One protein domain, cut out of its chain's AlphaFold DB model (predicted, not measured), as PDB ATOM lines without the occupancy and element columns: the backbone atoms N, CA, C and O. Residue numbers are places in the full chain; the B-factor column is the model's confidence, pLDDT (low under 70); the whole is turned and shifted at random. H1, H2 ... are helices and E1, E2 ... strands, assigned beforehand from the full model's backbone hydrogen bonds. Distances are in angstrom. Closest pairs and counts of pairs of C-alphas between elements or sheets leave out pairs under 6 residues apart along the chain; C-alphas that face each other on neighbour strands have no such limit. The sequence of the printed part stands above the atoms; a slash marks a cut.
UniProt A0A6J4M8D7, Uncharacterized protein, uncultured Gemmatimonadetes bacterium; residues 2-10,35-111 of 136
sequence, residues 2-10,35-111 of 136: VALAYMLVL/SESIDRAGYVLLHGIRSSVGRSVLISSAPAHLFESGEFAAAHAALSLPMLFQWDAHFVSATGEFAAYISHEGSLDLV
ATOM      1  N   VAL A   2      90.818  77.710  52.368       65.69
ATOM      2  CA  VAL A   2      91.995  77.765  51.458       65.69
ATOM      3  C   VAL A   2      92.433  76.377  50.966       65.69
ATOM      4  O   VAL A   2      92.603  76.171  49.773       65.69
ATOM      5  N   ALA A   3      92.514  75.384  51.859       71.19
ATOM      6  CA  ALA A   3      92.830  74.005  51.469       71.19
ATOM      7  C   ALA A   3      91.778  73.374  50.530       71.19
ATOM      8  O   ALA A   3      92.125  72.532  49.710       71.19
ATOM      9  N   LEU A   4      90.509  73.792  50.622       72.69
ATOM     10  CA  LEU A   4      89.434  73.295  49.757       72.69
ATOM     11  C   LEU A   4      89.540  73.907  48.354       72.69
ATOM     12  O   LEU A   4      89.456  73.178  47.372       72.69
ATOM     13  N   ALA A   5      89.811  75.214  48.260       69.44
ATOM     14  CA  ALA A   5      90.106  75.884  46.993       69.44
ATOM     15  C   ALA A   5      91.332  75.268  46.309       69.44
ATOM     16  O   ALA A   5      91.282  74.962  45.121       69.44
ATOM     17  N   TYR A   6      92.405  75.016  47.067       72.06
ATOM     18  CA  TYR A   6      93.600  74.339  46.565       72.06
ATOM     19  C   TYR A   6      93.270  72.954  46.010       72.06
ATOM     20  O   TYR A   6      93.627  72.630  44.880       72.06
ATOM     21  N   MET A   7      92.525  72.152  46.776       76.06
ATOM     22  CA  MET A   7      92.118  70.812  46.356       76.06
ATOM     23  C   MET A   7      91.225  70.826  45.116       76.06
ATOM     24  O   MET A   7      91.390  69.941  44.279       76.06
ATOM     25  N   LEU A   8      90.340  71.819  44.987       75.56
ATOM     26  CA  LEU A   8      89.483  72.026  43.820       75.56
ATOM     27  C   LEU A   8      90.270  72.442  42.576       75.56
ATOM     28  O   LEU A   8      89.940  72.032  41.474       75.56
ATOM     29  N   VAL A   9      91.319  73.252  42.708       66.94
ATOM     30  CA  VAL A   9      92.158  73.560  41.539       66.94
ATOM     31  C   VAL A   9      92.964  72.324  41.176       66.94
ATOM     32  O   VAL A   9      93.034  71.944  40.014       66.94
ATOM     33  N   LEU A  10      93.510  71.626  42.168       74.38
ATOM     34  CA  LEU A  10      94.277  70.413  41.938       74.38
ATOM     35  C   LEU A  10      93.456  69.241  41.370       74.38
ATOM     36  O   LEU A  10      94.063  68.287  40.899       74.38
ATOM     37  N   SER A  35      78.599  93.925  53.299       88.25
ATOM     38  CA  SER A  35      78.810  95.370  53.326       88.25
ATOM     39  C   SER A  35      79.741  95.797  52.195       88.25
ATOM     40  O   SER A  35      80.698  95.093  51.874       88.25
ATOM     41  N   GLU A  36      79.536  97.015  51.693       88.50
ATOM     42  CA  GLU A  36      80.362  97.619  50.640       88.50
ATOM     43  C   GLU A  36      81.869  97.538  50.951       88.50
ATOM     44  O   GLU A  36      82.683  97.272  50.070       88.50
ATOM     45  N   SER A  37      82.258  97.710  52.219       88.62
ATOM     46  CA  SER A  37      83.655  97.610  52.655       88.62
ATOM     47  C   SER A  37      84.249  96.208  52.478       88.62
ATOM     48  O   SER A  37      85.414  96.087  52.097       88.62
ATOM     49  N   ILE A  38      83.470  95.156  52.759       87.38
ATOM     50  CA  ILE A  38      83.899  93.757  52.605       87.38
ATOM     51  C   ILE A  38      83.996  93.413  51.119       87.38
ATOM     52  O   ILE A  38      85.033  92.918  50.675       87.38
ATOM     53  N   ASP A  39      82.968  93.753  50.345       88.19
ATOM     54  CA  ASP A  39      82.934  93.469  48.910       88.19
ATOM     55  C   ASP A  39      84.069  94.202  48.181       88.19
ATOM     56  O   ASP A  39      84.787  93.618  47.365       88.19
ATOM     57  N   ARG A  40      84.352  95.453  48.574       90.69
ATOM     58  CA  ARG A  40      85.486  96.226  48.057       90.69
ATOM     59  C   ARG A  40      86.832  95.553  48.317       90.69
ATOM     60  O   ARG A  40      87.706  95.618  47.453       90.69
ATOM     61  N   ALA A  41      87.027  94.917  49.472       92.69
ATOM     62  CA  ALA A  41      88.261  94.184  49.748       92.69
ATOM     63  C   ALA A  41      88.421  92.989  48.793       92.69
ATOM     64  O   ALA A  41      89.488  92.817  48.199       92.69
ATOM     65  N   GLY A  42      87.345  92.228  48.570       92.19
ATOM     66  CA  GLY A  42      87.322  91.143  47.588       92.19
ATOM     67  C   GLY A  42      87.619  91.633  46.169       92.19
ATOM     68  O   GLY A  42      88.423  91.027  45.459       92.19
ATOM     69  N   TYR A  43      87.056  92.777  45.766       91.56
ATOM     70  CA  TYR A  43      87.319  93.389  44.460       91.56
ATOM     71  C   TYR A  43      88.773  93.775  44.251       91.56
ATOM     72  O   TYR A  43      89.325  93.512  43.183       91.56
ATOM     73  N   VAL A  44      89.402  94.387  45.254       93.56
ATOM     74  CA  VAL A  44      90.816  94.774  45.182       93.56
ATOM     75  C   VAL A  44      91.696  93.539  44.995       93.56
ATOM     76  O   VAL A  44      92.577  93.544  44.133       93.56
ATOM     77  N   LEU A  45      91.428  92.465  45.745       93.81
ATOM     78  CA  LEU A  45      92.168  91.208  45.628       93.81
ATOM     79  C   LEU A  45      91.969  90.561  44.255       93.81
ATOM     80  O   LEU A  45      92.948  90.230  43.585       93.81
ATOM     81  N   LEU A  46      90.719  90.442  43.795       93.69
ATOM     82  CA  LEU A  46      90.417  89.870  42.486       93.69
ATOM     83  C   LEU A  46      91.064  90.683  41.363       93.69
ATOM     84  O   LEU A  46      91.675  90.112  40.464       93.69
ATOM     85  N   HIS A  47      90.963  92.012  41.410       92.88
ATOM     86  CA  HIS A  47      91.584  92.885  40.419       92.88
ATOM     87  C   HIS A  47      93.106  92.720  40.397       92.88
ATOM     88  O   HIS A  47      93.692  92.657  39.316       92.88
ATOM     89  N   GLY A  48      93.746  92.602  41.564       93.25
ATOM     90  CA  GLY A  48      95.176  92.310  41.672       93.25
ATOM     91  C   GLY A  48      95.559  91.002  40.978       93.25
ATOM     92  O   GLY A  48      96.493  90.988  40.179       93.25
ATOM     93  N   ILE A  49      94.790  89.932  41.210       92.69
ATOM     94  CA  ILE A  49      95.012  88.620  40.578       92.69
ATOM     95  C   ILE A  49      94.798  88.691  39.063       92.69
ATOM     96  O   ILE A  49      95.621  88.207  38.298       92.69
ATOM     97  N   ARG A  50      93.716  89.320  38.590       91.50
ATOM     98  CA  ARG A  50      93.477  89.445  37.141       91.50
ATOM     99  C   ARG A  50      94.581  90.264  36.471       91.50
ATOM    100  O   ARG A  50      95.033  89.914  35.384       91.50
ATOM    101  N   SER A  51      95.045  91.319  37.135       91.38
ATOM    102  CA  SER A  51      96.096  92.191  36.608       91.38
ATOM    103  C   SER A  51      97.450  91.488  36.534       91.38
ATOM    104  O   SER A  51      98.207  91.764  35.605       91.38
ATOM    105  N   SER A  52      97.758  90.564  37.455       90.44
ATOM    106  CA  SER A  52      99.023  89.813  37.422       90.44
ATOM    107  C   SER A  52      99.138  88.886  36.209       90.44
ATOM    108  O   SER A  52     100.250  88.607  35.771       90.44
ATOM    109  N   VAL A  53      98.004  88.489  35.624       88.00
ATOM    110  CA  VAL A  53      97.915  87.731  34.365       88.00
ATOM    111  C   VAL A  53      97.558  88.615  33.157       88.00
ATOM    112  O   VAL A  53      97.007  88.167  32.156       88.00
ATOM    113  N   GLY A  54      97.832  89.921  33.246       86.94
ATOM    114  CA  GLY A  54      97.655  90.860  32.133       86.94
ATOM    115  C   GLY A  54      96.205  91.254  31.835       86.94
ATOM    116  O   GLY A  54      95.935  91.863  30.800       86.94
ATOM    117  N   ARG A  55      95.250  90.951  32.727       84.50
ATOM    118  CA  ARG A  55      93.831  91.297  32.559       84.50
ATOM    119  C   ARG A  55      93.387  92.375  33.542       84.50
ATOM    120  O   ARG A  55      93.152  92.107  34.710       84.50
ATOM    121  N   SER A  56      93.158  93.587  33.046       81.12
ATOM    122  CA  SER A  56      92.730  94.730  33.878       81.12
ATOM    123  C   SER A  56      91.215  95.003  33.845       81.12
ATOM    124  O   SER A  56      90.764  96.058  34.287       81.12
ATOM    125  N   VAL A  57      90.409  94.097  33.281       85.19
ATOM    126  CA  VAL A  57      88.962  94.324  33.130       85.19
ATOM    127  C   VAL A  57      88.249  94.156  34.473       85.19
ATOM    128  O   VAL A  57      88.478  93.185  35.197       85.19
ATOM    129  N   LEU A  58      87.356  95.099  34.786       84.62
ATOM    130  CA  LEU A  58      86.520  95.062  35.983       84.62
ATOM    131  C   LEU A  58      85.573  93.854  35.965       84.62
ATOM    132  O   LEU A  58      85.042  93.472  34.920       84.62
ATOM    133  N   ILE A  59      85.310  93.287  37.145       86.38
ATOM    134  CA  ILE A  59      84.379  92.160  37.318       86.38
ATOM    135  C   ILE A  59      82.975  92.468  36.783       86.38
ATOM    136  O   ILE A  59      82.395  91.631  36.103       86.38
ATOM    137  N   SER A  60      82.480  93.691  36.986       85.25
ATOM    138  CA  SER A  60      81.164  94.132  36.510       85.25
ATOM    139  C   SER A  60      81.021  94.113  34.986       85.25
ATOM    140  O   SER A  60      79.912  94.015  34.475       85.25
ATOM    141  N   SER A  61      82.133  94.208  34.251       88.50
ATOM    142  CA  SER A  61      82.148  94.159  32.782       88.50
ATOM    143  C   SER A  61      82.461  92.762  32.244       88.50
ATOM    144  O   SER A  61      82.021  92.411  31.154       88.50
ATOM    145  N   ALA A  62      83.229  91.967  32.992       90.69
ATOM    146  CA  ALA A  62      83.613  90.611  32.626       90.69
ATOM    147  C   ALA A  62      83.645  89.725  33.884       90.69
ATOM    148  O   ALA A  62      84.706  89.618  34.517       90.69
ATOM    149  N   PRO A  63      82.512  89.099  34.258       92.94
ATOM    150  CA  PRO A  63      82.396  88.314  35.491       92.94
ATOM    151  C   PRO A  63      83.087  86.947  35.405       92.94
ATOM    152  O   PRO A  63      83.315  86.296  36.425       92.94
ATOM    153  N   ALA A  64      83.440  86.515  34.193       94.31
ATOM    154  CA  ALA A  64      84.211  85.308  33.950       94.31
ATOM    155  C   ALA A  64      85.704  85.611  33.750       94.31
ATOM    156  O   ALA A  64      86.095  86.635  33.176       94.31
ATOM    157  N   HIS A  65      86.537  84.680  34.200       94.50
ATOM    158  CA  HIS A  65      87.974  84.662  34.001       94.50
ATOM    159  C   HIS A  65      88.406  83.283  33.492       94.50
ATOM    160  O   HIS A  65      88.206  82.278  34.166       94.50
ATOM    161  N   LEU A  66      89.011  83.254  32.305       94.62
ATOM    162  CA  LEU A  66      89.572  82.051  31.688       94.62
ATOM    163  C   LEU A  66      91.036  81.867  32.102       94.62
ATOM    164  O   LEU A  66      91.857  82.683  31.719       94.62
ATOM    165  N   PHE A  67      91.380  80.829  32.835       93.94
ATOM    166  CA  PHE A  67      92.762  80.505  33.165       93.94
ATOM    167  C   PHE A  67      93.389  79.601  32.107       93.94
ATOM    168  O   PHE A  67      92.763  78.634  31.667       93.94
ATOM    169  N   GLU A  68      94.628  79.899  31.742       92.88
ATOM    170  CA  GLU A  68      95.472  79.076  30.877       92.88
ATOM    171  C   GLU A  68      96.299  78.067  31.690       92.88
ATOM    172  O   GLU A  68      96.373  78.131  32.917       92.88
ATOM    173  N   SER A  69      96.955  77.125  31.011       90.50
ATOM    174  CA  SER A  69      97.686  76.026  31.655       90.50
ATOM    175  C   SER A  69      98.856  76.466  32.549       90.50
ATOM    176  O   SER A  69      99.235  75.759  33.474       90.50
ATOM    177  N   GLY A  70      99.419  77.656  32.323       89.06
ATOM    178  CA  GLY A  70     100.480  78.231  33.163       89.06
ATOM    179  C   GLY A  70      99.980  79.023  34.375       89.06
ATOM    180  O   GLY A  70     100.786  79.550  35.139       89.06
ATOM    181  N   GLU A  71      98.665  79.146  34.557       92.31
ATOM    182  CA  GLU A  71      98.064  80.099  35.496       92.31
ATOM    183  C   GLU A  71      97.529  79.434  36.772       92.31
ATOM    184  O   GLU A  71      96.661  79.992  37.443       92.31
ATOM    185  N   PHE A  72      98.058  78.263  37.151       90.31
ATOM    186  CA  PHE A  72      97.597  77.488  38.311       90.31
ATOM    187  C   PHE A  72      97.505  78.328  39.595       90.31
ATOM    188  O   PHE A  72      96.469  78.355  40.260       90.31
ATOM    189  N   ALA A  73      98.566  79.072  39.924       90.94
ATOM    190  CA  ALA A  73      98.600  79.904  41.125       90.94
ATOM    191  C   ALA A  73      97.540  81.021  41.092       90.94
ATOM    192  O   ALA A  73      96.919  81.313  42.115       90.94
ATOM    193  N   ALA A  74      97.297  81.617  39.920       92.81
ATOM    194  CA  ALA A  74      96.268  82.635  39.743       92.81
ATOM    195  C   ALA A  74      94.859  82.030  39.843       92.81
ATOM    196  O   ALA A  74      94.005  82.602  40.520       92.81
ATOM    197  N   ALA A  75      94.637  80.852  39.251       92.12
ATOM    198  CA  ALA A  75      93.386  80.106  39.359       92.12
ATOM    199  C   ALA A  75      93.070  79.753  40.818       92.12
ATOM    200  O   ALA A  75      91.967  80.014  41.295       92.12
ATOM    201  N   HIS A  76      94.058  79.244  41.558       90.44
ATOM    202  CA  HIS A  76      93.923  78.926  42.977       90.44
ATOM    203  C   HIS A  76      93.644  80.159  43.841       90.44
ATOM    204  O   HIS A  76      92.719  80.143  44.663       90.44
ATOM    205  N   ALA A  77      94.388  81.245  43.632       91.88
ATOM    206  CA  ALA A  77      94.148  82.493  44.343       91.88
ATOM    207  C   ALA A  77      92.735  83.030  44.067       91.88
ATOM    208  O   ALA A  77      92.028  83.410  44.999       91.88
ATOM    209  N   ALA A  78      92.295  83.013  42.806       93.12
ATOM    210  CA  ALA A  78      90.979  83.503  42.417       93.12
ATOM    211  C   ALA A  78      89.840  82.633  42.970       93.12
ATOM    212  O   ALA A  78      88.869  83.178  43.483       93.12
ATOM    213  N   LEU A  79      89.970  81.301  42.932       92.38
ATOM    214  CA  LEU A  79      88.976  80.363  43.477       92.38
ATOM    215  C   LEU A  79      88.856  80.415  45.000       92.38
ATOM    216  O   LEU A  79      87.806  80.095  45.553       92.38
ATOM    217  N   SER A  80      89.908  80.860  45.684       91.25
ATOM    218  CA  SER A  80      89.857  81.093  47.126       91.25
ATOM    219  C   SER A  80      88.957  82.277  47.492       91.25
ATOM    220  O   SER A  80      88.427  82.302  48.602       91.25
ATOM    221  N   LEU A  81      88.755  83.247  46.587       92.75
ATOM    222  CA  LEU A  81      87.968  84.445  46.886       92.75
ATOM    223  C   LEU A  81      86.476  84.143  47.085       92.75
ATOM    224  O   LEU A  81      85.971  84.547  48.131       92.75
ATOM    225  N   PRO A  82      85.772  83.393  46.210       92.88
ATOM    226  CA  PRO A  82      84.382  83.025  46.474       92.88
ATOM    227  C   PRO A  82      84.181  82.278  47.787       92.88
ATOM    228  O   PRO A  82      83.212  82.519  48.494       92.88
ATOM    229  N   MET A  83      85.139  81.435  48.167       89.62
ATOM    230  CA  MET A  83      85.099  80.719  49.440       89.62
ATOM    231  C   MET A  83      85.317  81.645  50.648       89.62
ATOM    232  O   MET A  83      84.743  81.420  51.709       89.62
ATOM    233  N   LEU A  84      86.161  82.673  50.516       90.69
ATOM    234  CA  LEU A  84      86.512  83.576  51.616       90.69
ATOM    235  C   LEU A  84      85.489  84.702  51.808       90.69
ATOM    236  O   LEU A  84      85.181  85.067  52.938       90.69
ATOM    237  N   PHE A  85      84.977  85.239  50.704       91.19
ATOM    238  CA  PHE A  85      84.002  86.329  50.678       91.19
ATOM    239  C   PHE A  85      82.561  85.828  50.544       91.19
ATOM    240  O   PHE A  85      81.647  86.642  50.454       91.19
ATOM    241  N   GLN A  86      82.358  84.505  50.554       91.56
ATOM    242  CA  GLN A  86      81.056  83.856  50.388       91.56
ATOM    243  C   GLN A  86      80.338  84.394  49.146       91.56
ATOM    244  O   GLN A  86      79.237  84.916  49.243       91.56
ATOM    245  N   TRP A  87      81.002  84.332  47.994       94.19
ATOM    246  CA  TRP A  87      80.405  84.669  46.700       94.19
ATOM    247  C   TRP A  87      79.856  83.421  46.021       94.19
ATOM    248  O   TRP A  87      80.381  82.326  46.219       94.19
ATOM    249  N   ASP A  88      78.873  83.616  45.146       95.69
ATOM    250  CA  ASP A  88      78.407  82.560  44.253       95.69
ATOM    251  C   ASP A  88      79.295  82.509  43.009       95.69
ATOM    252  O   ASP A  88      79.500  83.526  42.326       95.69
ATOM    253  N   ALA A  89      79.822  81.327  42.699       96.38
ATOM    254  CA  ALA A  89      80.727  81.145  41.575       96.38
ATOM    255  C   ALA A  89      80.645  79.746  40.969       96.38
ATOM    256  O   ALA A  89      80.555  78.749  41.679       96.38
ATOM    257  N   HIS A  90      80.796  79.671  39.651       96.19
ATOM    258  CA  HIS A  90      81.078  78.426  38.956       96.19
ATOM    259  C   HIS A  90      82.553  78.315  38.615       96.19
ATOM    260  O   HIS A  90      83.184  79.287  38.201       96.19
ATOM    261  N   PHE A  91      83.074  77.101  38.697       95.69
ATOM    262  CA  PHE A  91      84.343  76.745  38.095       95.69
ATOM    263  C   PHE A  91      84.148  75.600  37.117       95.69
ATOM    264  O   PHE A  91      83.549  74.591  37.466       95.69
ATOM    265  N   VAL A  92      84.659  75.737  35.900       95.06
ATOM    266  CA  VAL A  92      84.607  74.677  34.891       95.06
ATOM    267  C   VAL A  92      86.030  74.344  34.478       95.06
ATOM    268  O   VAL A  92      86.773  75.224  34.043       95.06
ATOM    269  N   SER A  93      86.411  73.077  34.624       93.12
ATOM    270  CA  SER A  93      87.702  72.576  34.137       93.12
ATOM    271  C   SER A  93      87.849  72.813  32.629       93.12
ATOM    272  O   SER A  93      86.871  72.709  31.890       93.12
ATOM    273  N   ALA A  94      89.059  73.105  32.138       92.88
ATOM    274  CA  ALA A  94      89.275  73.302  30.697       92.88
ATOM    275  C   ALA A  94      88.917  72.061  29.861       92.88
ATOM    276  O   ALA A  94      88.451  72.185  28.729       92.88
ATOM    277  N   THR A  95      89.088  70.866  30.431       89.75
ATOM    278  CA  THR A  95      88.688  69.590  29.821       89.75
ATOM    279  C   THR A  95      87.168  69.385  29.841       89.75
ATOM    280  O   THR A  95      86.629  68.602  29.053       89.75
ATOM    281  N   GLY A  96      86.461  70.099  30.725       89.75
ATOM    282  CA  GLY A  96      85.037  69.958  31.004       89.75
ATOM    283  C   GLY A  96      84.680  68.629  31.674       89.75
ATOM    284  O   GLY A  96      83.539  68.184  31.551       89.75
ATOM    285  N   GLU A  97      85.650  67.955  32.291       91.31
ATOM    286  CA  GLU A  97      85.454  66.690  33.013       91.31
ATOM    287  C   GLU A  97      84.642  66.889  34.288       91.31
ATOM    288  O   GLU A  97      83.862  66.021  34.672       91.31
ATOM    289  N   PHE A  98      84.772  68.057  34.911       92.44
ATOM    290  CA  PHE A  98      83.906  68.462  36.004       92.44
ATOM    291  C   PHE A  98      83.634  69.966  35.994       92.44
ATOM    292  O   PHE A  98      84.397  70.768  35.432       92.44
ATOM    293  N   ALA A  99      82.552  70.325  36.674       94.50
ATOM    294  CA  ALA A  99      82.237  71.676  37.087       94.50
ATOM    295  C   ALA A  99      82.018  71.713  38.602       94.50
ATOM    296  O   ALA A  99      81.628  70.720  39.214       94.50
ATOM    297  N   ALA A 100      82.270  72.868  39.198       94.25
ATOM    298  CA  ALA A 100      82.005  73.141  40.594       94.25
ATOM    299  C   ALA A 100      81.105  74.363  40.721       94.25
ATOM    300  O   ALA A 100      81.223  75.310  39.938       94.25
ATOM    301  N   TYR A 101      80.239  74.349  41.721       95.25
ATOM    302  CA  TYR A 101      79.477  75.506  42.152       95.25
ATOM    303  C   TYR A 101      79.805  75.798  43.612       95.25
ATOM    304  O   TYR A 101      79.715  74.923  44.468       95.25
ATOM    305  N   ILE A 102      80.240  77.023  43.874       94.56
ATOM    306  CA  ILE A 102      80.495  77.552  45.208       94.56
ATOM    307  C   ILE A 102      79.300  78.430  45.546       94.56
ATOM    308  O   ILE A 102      79.009  79.359  44.794       94.56
ATOM    309  N   SER A 103      78.639  78.133  46.662       92.81
ATOM    310  CA  SER A 103      77.522  78.918  47.181       92.81
ATOM    311  C   SER A 103      77.966  79.799  48.343       92.81
ATOM    312  O   SER A 103      78.722  79.370  49.221       92.81
ATOM    313  N   HIS A 104      77.416  81.005  48.418       92.06
ATOM    314  CA  HIS A 104      77.523  81.885  49.579       92.06
ATOM    315  C   HIS A 104      76.990  81.251  50.875       92.06
ATOM    316  O   HIS A 104      77.419  81.623  51.968       92.06
ATOM    317  N   GLU A 105      76.108  80.255  50.766       90.25
ATOM    318  CA  GLU A 105      75.599  79.473  51.900       90.25
ATOM    319  C   GLU A 105      76.626  78.463  52.448       90.25
ATOM    320  O   GLU A 105      76.373  77.793  53.447       90.25
ATOM    321  N   GLY A 106      77.811  78.374  51.835       84.94
ATOM    322  CA  GLY A 106      78.913  77.536  52.304       84.94
ATOM    323  C   GLY A 106      78.920  76.116  51.739       84.94
ATOM    324  O   GLY A 106      79.660  75.279  52.256       84.94
ATOM    325  N   SER A 107      78.142  75.839  50.687       89.06
ATOM    326  CA  SER A 107      78.221  74.579  49.941       89.06
ATOM    327  C   SER A 107      79.220  74.654  48.780       89.06
ATOM    328  O   SER A 107      79.479  75.716  48.206       89.06
ATOM    329  N   LEU A 108      79.789  73.493  48.450       91.31
ATOM    330  CA  LEU A 108      80.575  73.251  47.246       91.31
ATOM    331  C   LEU A 108      79.970  72.039  46.542       91.31
ATOM    332  O   LEU A 108      80.163  70.908  46.989       91.31
ATOM    333  N   ASP A 109      79.284  72.284  45.438       92.94
ATOM    334  CA  ASP A 109      78.666  71.230  44.646       92.94
ATOM    335  C   ASP A 109      79.597  70.865  43.493       92.94
ATOM    336  O   ASP A 109      80.099  71.738  42.782       92.94
ATOM    337  N   LEU A 110      79.845  69.571  43.308       92.94
ATOM    338  CA  LEU A 110      80.686  69.050  42.237       92.94
ATOM    339  C   LEU A 110      79.837  68.239  41.272       92.94
ATOM    340  O   LEU A 110      79.146  67.304  41.666       92.94
ATOM    341  N   VAL A 111      79.933  68.576  39.991       92.69
ATOM    342  CA  VAL A 111      79.264  67.858  38.912       92.69
ATOM    343  C   VAL A 111      80.328  67.225  38.037       92.69
ATOM    344  O   VAL A 111      81.133  67.922  37.420       92.69
TER     345      VAL A 111
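AT A GLANCE: This is residues 2 to 10 and 35 to 111 of the 136 residues of an uncharacterized protein of uncultured Gemmatimonadetes bacterium (UniProt A0A6J4M8D7). Two helices, H3 and H1, cover one face of a small three-stranded antiparallel sheet, and the longest helix, H2, runs side by side with H3 but beyond the sheet. The other face of the sheet has no named helix over it, and a short strand, E1, runs near E2, one of the sheet's two edge strands. The printed part has 86 residues with three named helices and four named strands, in the order H1 H2 E1 H3 E2 E3 E4; the sheet's order is E2 - E3 - E4 and the class is mixed, helices and strands. The whole is compact, with a radius of gyration of the C-alphas of 12.5 A and spans of 34 by 31 by 23 A.

IN THESE COORDINATES: Begin at C-alpha 88, at (78.407, 82.560, 44.253), where E2, residues 88 to 93, sets out for 17.0 A. E3 follows at residues 98 to 102, 13.4 A, and E4 at residues 108 to 111, ending at C-alpha 111, at (79.264, 67.858, 38.912). Look before E2 for H3, residues 72 to 85, 20.4 A long, and E1, residues 64 to 67. Find C-alpha 36 at (80.362, 97.619, 50.640); from there H2 runs to residue 52, 24.2 A away. H1 is residues 2 to 10, 12.2 A.

HOW THE PARTS SIT: E2, E3 and E4 form a meander, each strand the antiparallel neighbour of the one before, and both E2 with E3 and E3 with E4 are hairpins. Look at N 91 and O 100, 2.9 A apart, and at N 101 and O 109, 2.8 A apart, both within hydrogen-bond range. H3 is on the sheet at a height of 10.7 A, over E2 and along the strands, at 17 degrees to E2 on the local plane. H1 is on the same face, also at a height of 10.7 A, over E3. H1 and H3 touch, closest at the C-alphas of Ala 5 and Ser 80, 5.2 A apart, at a steep tilt of 42 degrees, opposite ways. H2 is not on the sheet; it touches H3, closest at the C-alphas of Ile 49 and Ala 74, 6.2 A apart, at a shallow tilt of 5 degrees, opposite ways. E1 pairs with no named strand. In H1 and H2 every O i to N i+4 pair is within hydrogen-bond range; in H3 it is 7 of 10.

THE WHOLE: The two C-alphas farthest apart are those of Ser 37 and Glu 97, at 36.7 A. Residues 11 to 34 are not printed, and C-alphas 10 and 35 stand 31.5 A apart across this cut. The link from H2 to E1 is long, with 11 residues. The mean pLDDT of the printed part is 89.2; look for values under 70 at residues 2, 5 and 9.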